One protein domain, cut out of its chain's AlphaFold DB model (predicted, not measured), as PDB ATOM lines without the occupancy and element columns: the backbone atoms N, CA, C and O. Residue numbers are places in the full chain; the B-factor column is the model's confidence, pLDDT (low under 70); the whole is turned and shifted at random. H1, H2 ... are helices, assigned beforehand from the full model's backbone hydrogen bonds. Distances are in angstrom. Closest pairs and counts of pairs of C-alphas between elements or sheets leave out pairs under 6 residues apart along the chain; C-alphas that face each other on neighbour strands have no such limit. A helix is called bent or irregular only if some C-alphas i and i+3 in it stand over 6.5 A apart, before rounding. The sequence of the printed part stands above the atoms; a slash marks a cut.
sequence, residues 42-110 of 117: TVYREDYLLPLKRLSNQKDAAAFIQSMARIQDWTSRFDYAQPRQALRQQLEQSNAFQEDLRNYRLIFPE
ATOM      1  N   THR A  42      -4.099  -2.420   5.224       90.19
ATOM      2  CA  THR A  42      -3.817  -1.628   4.019       90.19
ATOM      3  C   THR A  42      -2.611  -0.710   4.204       90.19
ATOM      4  O   THR A  42      -1.734  -0.673   3.339       90.19
ATOM      5  N   VAL A  43      -2.495  -0.075   5.376       91.00
ATOM      6  CA  VAL A  43      -1.374   0.821   5.714       91.00
ATOM      7  C   VAL A  43      -0.015   0.109   5.783       91.00
ATOM      8  O   VAL A  43       1.028   0.751   5.758       91.00
ATOM      9  N   TYR A  44      -0.007  -1.224   5.868       90.81
ATOM     10  CA  TYR A  44       1.203  -2.045   5.975       90.81
ATOM     11  C   TYR A  44       1.575  -2.743   4.658       90.81
ATOM     12  O   TYR A  44       2.488  -3.568   4.608       90.81
ATOM     13  N   ARG A  45       0.876  -2.429   3.560       86.06
ATOM     14  CA  ARG A  45       1.061  -3.104   2.269       86.06
ATOM     15  C   ARG A  45       2.504  -3.022   1.755       86.06
ATOM     16  O   ARG A  45       3.040  -4.034   1.309       86.06
ATOM     17  N   GLU A  46       3.153  -1.861   1.815       86.31
ATOM     18  CA  GLU A  46       4.543  -1.718   1.346       86.31
ATOM     19  C   GLU A  46       5.549  -2.432   2.255       86.31
ATOM     20  O   GLU A  46       6.435  -3.132   1.757       86.31
ATOM     21  N   ASP A  47       5.363  -2.330   3.572       86.69
ATOM     22  CA  ASP A  47       6.190  -3.009   4.576       86.69
ATOM     23  C   ASP A  47       6.080  -4.545   4.494       86.69
ATOM     24  O   ASP A  47       6.969  -5.263   4.958       86.69
ATOM     25  N   TYR A  48       5.021  -5.057   3.863       85.19
ATOM     26  CA  TYR A  48       4.852  -6.463   3.497       85.19
ATOM     27  C   TYR A  48       5.474  -6.811   2.134       85.19
ATOM     28  O   TYR A  48       6.271  -7.748   2.013       85.19
ATOM     29  N   LEU A  49       5.107  -6.066   1.086       85.81
ATOM     30  CA  LEU A  49       5.451  -6.407  -0.294       85.81
ATOM     31  C   LEU A  49       6.938  -6.213  -0.601       85.81
ATOM     32  O   LEU A  49       7.498  -6.969  -1.395       85.81
ATOM     33  N   LEU A  50       7.591  -5.213  -0.004       87.06
ATOM     34  CA  LEU A  50       9.008  -4.951  -0.262       87.06
ATOM     35  C   LEU A  50       9.904  -6.096   0.250       87.06
ATOM     36  O   LEU A  50      10.706  -6.599  -0.546       87.06
ATOM     37  N   PRO A  51       9.766  -6.584   1.502       85.88
ATOM     38  CA  PRO A  51      10.480  -7.778   1.946       85.88
ATOM     39  C   PRO A  51      10.125  -9.040   1.159       85.88
ATOM     40  O   PRO A  51      11.017  -9.830   0.862       85.88
ATOM     41  N   LEU A  52       8.860  -9.216   0.762       83.56
ATOM     42  CA  LEU A  52       8.443 -10.365  -0.048       83.56
ATOM     43  C   LEU A  52       9.135 -10.379  -1.424       83.56
ATOM     44  O   LEU A  52       9.621 -11.416  -1.873       83.56
ATOM     45  N   LYS A  53       9.249  -9.216  -2.076       83.62
ATOM     46  CA  LYS A  53      10.001  -9.072  -3.334       83.62
ATOM     47  C   LYS A  53      11.488  -9.372  -3.146       83.62
ATOM     48  O   LYS A  53      12.086 -10.023  -4.002       83.62
ATOM     49  N   ARG A  54      12.090  -8.923  -2.038       83.56
ATOM     50  CA  ARG A  54      13.492  -9.242  -1.709       83.56
ATOM     51  C   ARG A  54      13.692 -10.738  -1.493       83.56
ATOM     52  O   ARG A  54      14.613 -11.294  -2.078       83.56
ATOM     53  N   LEU A  55      12.796 -11.396  -0.763       83.56
ATOM     54  CA  LEU A  55      12.806 -12.849  -0.608       83.56
ATOM     55  C   LEU A  55      12.739 -13.554  -1.970       83.56
ATOM     56  O   LEU A  55      13.569 -14.412  -2.253       83.56
ATOM     57  N   SER A  56      11.811 -13.156  -2.843       79.38
ATOM     58  CA  SER A  56      11.656 -13.781  -4.164       79.38
ATOM     59  C   SER A  56      12.886 -13.604  -5.061       79.38
ATOM     60  O   SER A  56      13.276 -14.535  -5.761       79.38
ATOM     61  N   ASN A  57      13.497 -12.417  -5.056       86.31
ATOM     62  CA  ASN A  57      14.567 -12.082  -5.999       86.31
ATOM     63  C   ASN A  57      15.969 -12.408  -5.474       86.31
ATOM     64  O   ASN A  57      16.855 -12.739  -6.253       86.31
ATOM     65  N   GLN A  58      16.184 -12.285  -4.165       86.62
ATOM     66  CA  GLN A  58      17.502 -12.385  -3.527       86.62
ATOM     67  C   GLN A  58      17.608 -13.584  -2.578       86.62
ATOM     68  O   GLN A  58      18.691 -13.851  -2.066       86.62
ATOM     69  N   LYS A  59      16.507 -14.320  -2.349       83.31
ATOM     70  CA  LYS A  59      16.412 -15.429  -1.381       83.31
ATOM     71  C   LYS A  59      16.740 -15.027   0.062       83.31
ATOM     72  O   LYS A  59      17.032 -15.886   0.889       83.31
ATOM     73  N   ASP A  60      16.653 -13.735   0.375       83.12
ATOM     74  CA  ASP A  60      16.831 -13.216   1.728       83.12
ATOM     75  C   ASP A  60      15.479 -13.155   2.452       83.12
ATOM     76  O   ASP A  60      14.621 -12.318   2.160       83.12
ATOM     77  N   ALA A  61      15.292 -14.072   3.400       83.38
ATOM     78  CA  ALA A  61      14.078 -14.176   4.199       83.38
ATOM     79  C   ALA A  61      14.084 -13.290   5.450       83.38
ATOM     80  O   ALA A  61      13.028 -13.127   6.065       83.38
ATOM     81  N   ALA A  62      15.220 -12.711   5.849       88.12
ATOM     82  CA  ALA A  62      15.351 -12.069   7.157       88.12
ATOM     83  C   ALA A  62      14.383 -10.887   7.312       88.12
ATOM     84  O   ALA A  62      13.624 -10.818   8.281       88.12
ATOM     85  N   ALA A  63      14.345  -9.998   6.315       85.75
ATOM     86  CA  ALA A  63      13.438  -8.850   6.315       85.75
ATOM     87  C   ALA A  63      11.959  -9.275   6.283       85.75
ATOM     88  O   ALA A  63      11.112  -8.625   6.894       85.75
ATOM     89  N   PHE A  64      11.644 -10.369   5.580       86.44
ATOM     90  CA  PHE A  64      10.279 -10.875   5.483       86.44
ATOM     91  C   PHE A  64       9.809 -11.456   6.817       86.44
ATOM     92  O   PHE A  64       8.737 -11.094   7.291       86.44
ATOM     93  N   ILE A  65      10.635 -12.280   7.466       86.88
ATOM     94  CA  ILE A  65      10.327 -12.863   8.778       86.88
ATOM     95  C   ILE A  65      10.132 -11.762   9.827       86.88
ATOM     96  O   ILE A  65       9.172 -11.814  10.590       86.88
ATOM     97  N   GLN A  66      10.988 -10.735   9.843       88.12
ATOM     98  CA  GLN A  66      10.842  -9.609  10.774       88.12
ATOM     99  C   GLN A  66       9.550  -8.815  10.533       88.12
ATOM    100  O   GLN A  66       8.862  -8.460  11.490       88.12
ATOM    101  N   SER A  67       9.197  -8.572   9.266       89.56
ATOM    102  CA  SER A  67       7.929  -7.931   8.891       89.56
ATOM    103  C   SER A  67       6.727  -8.769   9.348       89.56
ATOM    104  O   SER A  67       5.827  -8.249  10.008       89.56
ATOM    105  N   MET A  68       6.762 -10.087   9.112       87.38
ATOM    106  CA  MET A  68       5.726 -11.028   9.558       87.38
ATOM    107  C   MET A  68       5.576 -11.064  11.081       87.38
ATOM    108  O   MET A  68       4.458 -10.980  11.585       87.38
ATOM    109  N   ALA A  69       6.681 -11.132  11.822       88.75
ATOM    110  CA  ALA A  69       6.657 -11.129  13.282       88.75
ATOM    111  C   ALA A  69       6.070  -9.821  13.835       88.75
ATOM    112  O   ALA A  69       5.238  -9.845  14.741       88.75
ATOM    113  N   ARG A  70       6.446  -8.677  13.249       90.69
ATOM    114  CA  ARG A  70       5.910  -7.368  13.642       90.69
ATOM    115  C   ARG A  70       4.403  -7.289  13.429       90.69
ATOM    116  O   ARG A  70       3.695  -6.787  14.299       90.69
ATOM    117  N   ILE A  71       3.908  -7.758  12.286       89.88
ATOM    118  CA  ILE A  71       2.474  -7.683  12.009       89.88
ATOM    119  C   ILE A  71       1.670  -8.723  12.797       89.88
ATOM    120  O   ILE A  71       0.528  -8.460  13.175       89.88
ATOM    121  N   GLN A  72       2.269  -9.868  13.125       86.94
ATOM    122  CA  GLN A  72       1.677 -10.826  14.053       86.94
ATOM    123  C   GLN A  72       1.532 -10.226  15.457       86.94
ATOM    124  O   GLN A  72       0.460 -10.339  16.044       86.94
ATOM    125  N   ASP A  73       2.564  -9.546  15.969       89.88
ATOM    126  CA  ASP A  73       2.506  -8.840  17.258       89.88
ATOM    127  C   ASP A  73       1.457  -7.722  17.255       89.88
ATOM    128  O   ASP A  73       0.743  -7.515  18.226       89.88
ATOM    129  N   TRP A  74       1.308  -7.008  16.141       91.25
ATOM    130  CA  TRP A  74       0.225  -6.038  16.010       91.25
ATOM    131  C   TRP A  74      -1.151  -6.718  16.062       91.25
ATOM    132  O   TRP A  74      -2.040  -6.267  16.781       91.25
ATOM    133  N   THR A  75      -1.313  -7.829  15.339       89.00
ATOM    134  CA  THR A  75      -2.576  -8.579  15.256       89.00
ATOM    135  C   THR A  75      -2.960  -9.194  16.610       89.00
ATOM    136  O   THR A  75      -4.130  -9.199  16.982       89.00
ATOM    137  N   SER A  76      -1.986  -9.664  17.391       87.88
ATOM    138  CA  SER A  76      -2.228 -10.322  18.680       87.88
ATOM    139  C   SER A  76      -2.723  -9.386  19.786       87.88
ATOM    140  O   SER A  76      -3.248  -9.865  20.788       87.88
ATOM    141  N   ARG A  77      -2.587  -8.067  19.613       88.50
ATOM    142  CA  ARG A  77      -2.963  -7.063  20.623       88.50
ATOM    143  C   ARG A  77      -4.444  -6.699  20.628       88.50
ATOM    144  O   ARG A  77      -4.866  -5.931  21.490       88.50
ATOM    145  N   PHE A  78      -5.226  -7.200  19.677       86.88
ATOM    146  CA  PHE A  78      -6.663  -6.947  19.628       86.88
ATOM    147  C   PHE A  78      -7.435  -8.035  20.372       86.88
ATOM    148  O   PHE A  78      -7.199  -9.227  20.177       86.88
ATOM    149  N   ASP A  79      -8.427  -7.622  21.162       86.38
ATOM    150  CA  ASP A  79      -9.426  -8.551  21.679       86.38
ATOM    151  C   ASP A  79     -10.420  -8.902  20.562       86.38
ATOM    152  O   ASP A  79     -11.124  -8.042  20.029       86.38
ATOM    153  N   TYR A  80     -10.469 -10.177  20.187       84.38
ATOM    154  CA  TYR A  80     -11.383 -10.688  19.167       84.38
ATOM    155  C   TYR A  80     -12.709 -11.209  19.730       84.38
ATOM    156  O   TYR A  80     -13.599 -11.530  18.941       84.38
ATOM    157  N   ALA A  81     -12.850 -11.299  21.055       86.25
ATOM    158  CA  ALA A  81     -14.101 -11.661  21.717       86.25
ATOM    159  C   ALA A  81     -15.057 -10.463  21.853       86.25
ATOM    160  O   ALA A  81     -16.261 -10.651  22.038       86.25
ATOM    161  N   GLN A  82     -14.543  -9.235  21.730       85.75
ATOM    162  CA  GLN A  82     -15.343  -8.016  21.812       85.75
ATOM    163  C   GLN A  82     -16.308  -7.848  20.614       85.75
ATOM    164  O   GLN A  82     -16.121  -8.453  19.550       85.75
ATOM    165  N   PRO A  83     -17.331  -6.974  20.727       91.50
ATOM    166  CA  PRO A  83     -18.239  -6.681  19.625       91.50
ATOM    167  C   PRO A  83     -17.503  -6.203  18.368       91.50
ATOM    168  O   PRO A  83     -16.602  -5.366  18.434       91.50
ATOM    169  N   ARG A  84     -17.951  -6.667  17.193       85.31
ATOM    170  CA  ARG A  84     -17.318  -6.352  15.896       85.31
ATOM    171  C   ARG A  84     -17.124  -4.853  15.659       85.31
ATOM    172  O   ARG A  84     -16.121  -4.454  15.081       85.31
ATOM    173  N   GLN A  85     -18.071  -4.032  16.107       88.25
ATOM    174  CA  GLN A  85     -17.994  -2.581  15.971       88.25
ATOM    175  C   GLN A  85     -16.856  -1.976  16.806       88.25
ATOM    176  O   GLN A  85     -16.135  -1.121  16.301       88.25
ATOM    177  N   ALA A  86     -16.653  -2.455  18.037       87.81
ATOM    178  CA  ALA A  86     -15.563  -2.005  18.901       87.81
ATOM    179  C   ALA A  86     -14.197  -2.402  18.319       87.81
ATOM    180  O   ALA A  86     -13.301  -1.567  18.207       87.81
ATOM    181  N   LEU A  87     -14.078  -3.642  17.829       87.25
ATOM    182  CA  LEU A  87     -12.873  -4.103  17.137       87.25
ATOM    183  C   LEU A  87     -12.576  -3.257  15.893       87.25
ATOM    184  O   LEU A  87     -11.436  -2.859  15.667       87.25
ATOM    185  N   ARG A  88     -13.600  -2.948  15.089       88.25
ATOM    186  CA  ARG A  88     -13.439  -2.104  13.903       88.25
ATOM    187  C   ARG A  88     -12.926  -0.708  14.264       88.25
ATOM    188  O   ARG A  88     -12.024  -0.221  13.594       88.25
ATOM    189  N   GLN A  89     -13.452  -0.094  15.321       89.56
ATOM    190  CA  GLN A  89     -12.983   1.216  15.780       89.56
ATOM    191  C   GLN A  89     -11.515   1.182  16.223       89.56
ATOM    192  O   GLN A  89     -10.756   2.082  15.874       89.56
ATOM    193  N   GLN A  90     -11.085   0.131  16.925       90.00
ATOM    194  CA  GLN A  90      -9.674  -0.040  17.295       90.00
ATOM    195  C   GLN A  90      -8.773  -0.206  16.061       90.00
ATOM    196  O   GLN A  90      -7.690   0.374  15.993       90.00
ATOM    197  N   LEU A  91      -9.232  -0.948  15.048       89.75
ATOM    198  CA  LEU A  91      -8.523  -1.066  13.771       89.75
ATOM    199  C   LEU A  91      -8.437   0.290  13.047       89.75
ATOM    200  O   LEU A  91      -7.373   0.647  12.544       89.75
ATOM    201  N   GLU A  92      -9.502   1.091  13.038       90.12
ATOM    202  CA  GLU A  92      -9.482   2.441  12.453       90.12
ATOM    203  C   GLU A  92      -8.481   3.360  13.174       90.12
ATOM    204  O   GLU A  92      -7.670   4.011  12.515       90.12
ATOM    205  N   GLN A  93      -8.455   3.340  14.511       92.12
ATOM    206  CA  GLN A  93      -7.499   4.104  15.330       92.12
ATOM    207  C   GLN A  93      -6.039   3.704  15.079       92.12
ATOM    208  O   GLN A  93      -5.132   4.523  15.208       92.12
ATOM    209  N   SER A  94      -5.808   2.453  14.682       91.12
ATOM    210  CA  SER A  94      -4.477   1.939  14.347       91.12
ATOM    211  C   SER A  94      -3.998   2.283  12.924       91.12
ATOM    212  O   SER A  94      -2.948   1.801  12.488       91.12
ATOM    213  N   ASN A  95      -4.764   3.102  12.191       93.06
ATOM    214  CA  ASN A  95      -4.604   3.404  10.766       93.06
ATOM    215  C   ASN A  95      -4.762   2.194   9.833       93.06
ATOM    216  O   ASN A  95      -4.349   2.271   8.680       93.06
ATOM    217  N   ALA A  96      -5.368   1.084  10.270       89.94
ATOM    218  CA  ALA A  96      -5.362  -0.176   9.520       89.94
ATOM    219  C   ALA A  96      -5.874  -0.056   8.069       89.94
ATOM    220  O   ALA A  96      -5.414  -0.771   7.181       89.94
ATOM    221  N   PHE A  97      -6.807   0.861   7.815       90.94
ATOM    222  CA  PHE A  97      -7.455   1.028   6.512       90.94
ATOM    223  C   PHE A  97      -6.879   2.175   5.667       90.94
ATOM    224  O   PHE A  97      -7.412   2.458   4.600       90.94
ATOM    225  N   GLN A  98      -5.813   2.843   6.119       90.50
ATOM    226  CA  GLN A  98      -5.247   3.993   5.408       90.50
ATOM    227  C   GLN A  98      -4.488   3.562   4.145       90.50
ATOM    228  O   GLN A  98      -3.645   2.667   4.190       90.50
ATOM    229  N   GLU A  99      -4.767   4.233   3.027       87.88
ATOM    230  CA  GLU A  99      -4.095   4.013   1.736       87.88
ATOM    231  C   GLU A  99      -2.946   4.996   1.486       87.88
ATOM    232  O   GLU A  99      -2.012   4.685   0.746       87.88
ATOM    233  N   ASP A 100      -2.983   6.175   2.113       90.00
ATOM    234  CA  ASP A 100      -1.931   7.180   1.981       90.00
ATOM    235  C   ASP A 100      -0.737   6.850   2.888       90.00
ATOM    236  O   ASP A 100      -0.560   7.381   3.986       90.00
ATOM    237  N   LEU A 101       0.111   5.949   2.395       87.88
ATOM    238  CA  LEU A 101       1.282   5.434   3.110       87.88
ATOM    239  C   LEU A 101       2.363   6.495   3.373       87.88
ATOM    240  O   LEU A 101       3.324   6.235   4.103       87.88
ATOM    241  N   ARG A 102       2.247   7.687   2.770       89.00
ATOM    242  CA  ARG A 102       3.176   8.802   3.002       89.00
ATOM    243  C   ARG A 102       2.837   9.543   4.288       89.00
ATOM    244  O   ARG A 102       3.751   9.976   4.983       89.00
ATOM    245  N   ASN A 103       1.546   9.660   4.590       90.69
ATOM    246  CA  ASN A 103       1.042  10.395   5.748       90.69
ATOM    247  C   ASN A 103       0.670   9.480   6.919       90.69
ATOM    248  O   ASN A 103       0.698   9.918   8.068       90.69
ATOM    249  N   TYR A 104       0.374   8.208   6.650       91.12
ATOM    250  CA  TYR A 104      -0.032   7.250   7.670       91.12
ATOM    251  C   TYR A 104       0.968   6.110   7.827       91.12
ATOM    252  O   TYR A 104       1.608   5.643   6.884       91.12
ATOM    253  N   ARG A 105       1.087   5.646   9.069       91.38
ATOM    254  CA  ARG A 105       1.868   4.475   9.467       91.38
ATOM    255  C   ARG A 105       1.023   3.590  10.368       91.38
ATOM    256  O   ARG A 105       0.113   4.084  11.035       91.38
ATOM    257  N   LEU A 106       1.365   2.304  10.411       92.06
ATOM    258  CA  LEU A 106       0.780   1.358  11.354       92.06
ATOM    259  C   LEU A 106       1.009   1.839  12.791       92.06
ATOM    260  O   LEU A 106       2.157   2.020  13.207       92.06
ATOM    261  N   ILE A 107      -0.076   2.003  13.544       93.00
ATOM    262  CA  ILE A 107      -0.026   2.325  14.970       93.00
ATOM    263  C   ILE A 107      -0.349   1.057  15.756       93.00
ATOM    264  O   ILE A 107      -1.276   0.320  15.428       93.00
ATOM    265  N   PHE A 108       0.438   0.785  16.791       90.69
ATOM    266  CA  PHE A 108       0.168  -0.325  17.693       90.69
ATOM    267  C   PHE A 108      -0.850   0.116  18.743       90.69
ATOM    268  O   PHE A 108      -0.640   1.163  19.357       90.69
ATOM    269  N   PRO A 109      -1.925  -0.654  18.983       84.19
ATOM    270  CA  PRO A 109      -2.782  -0.391  20.128       84.19
ATOM    271  C   PRO A 109      -1.971  -0.592  21.420       84.19
ATOM    272  O   PRO A 109      -1.192  -1.548  21.545       84.19
ATOM    273  N   GLU A 110      -2.116   0.329  22.372       71.69
ATOM    274  CA  GLU A 110      -1.493   0.211  23.690       71.69
ATOM    275  C   GLU A 110      -2.232  -0.868  24.506       71.69
ATOM    276  O   GLU A 110      -3.381  -0.700  24.892       71.69
TER     277      GLU A 110
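This is residues 42 to 110 of the 117 residues of the protein "Fic family protein" of Mycetohabitans rhizoxinica (strain DSM 19002 / CIP 109453 / HKI 454) (UniProt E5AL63). The model is a helical hairpin shaped like a narrow V: the irregular helix H1 and the helix H2 come together near the tight link that joins them and spread toward their other ends, and a short third helix, H3, lies beyond the far end of H2. The tail, residues 94 to 110, has no named element and folds back from H3 past the open mouth of the V, near the beginning of H1, and H3 itself touches no helix. The printed part has 69 residues with three named helices in the order H1, H2, H3 and no named strand, and its class is all helix. The whole is loose, with a radius of gyration of the C-alphas of 13.7 A, and elongated, with spans of 43 by 25 by 18 A.

H1, the longest helix, has 17 residues, 42 to 58, and measures 25.0 A from its first C-alpha at (-3.817, -1.628, 4.019) to its last at (17.502, -12.385, -3.527). It is irregular: C-alphas 43 and 46 are 7.8 A apart, against about 5 A in a regular helix, and its line is a rough one. H2 is residues 62 to 76, 21.1 A long. H3 is residues 84 to 93, 14.4 A long, and ends with C-alpha 93 at (-7.499, 4.104, 15.330).

H1 and H2 form a helical hairpin. They touch, with 9 pairs of C-alphas within 8 A, and H2 touches H1 with residues 63 to 68 alone. The closest C-alphas of the two are those of Pro 51 and Phe 64, 4.7 A apart. The two helices run opposite ways at a shallow tilt of 27 degrees, and their centres are 11.7 A apart. H3 is apart from H1. It is also apart from H2, which it follows in the chain. In H2 and H3 every O i to N i+4 pair is within hydrogen-bond range, while in H1 10 of 13 are.

The two C-alphas farthest apart are those of Gln 58 and Pro 83, at 43.0 A, and the first and last printed C-alphas, of Thr 42 and Glu 110, are 19.9 A apart. Residues 80 to 86, of which 84 to 86 belong to H3, stand free. The link from H1 to H2 has 3 residues and is tight; the link from H2 to H3 has 7 residues and is short. The C-alphas of residues 94 to 110 lie 6 to 15 A from the mean of all C-alphas. The printed part has no cut. The mean pLDDT of the printed part is 87.7, and no printed residue is under 70.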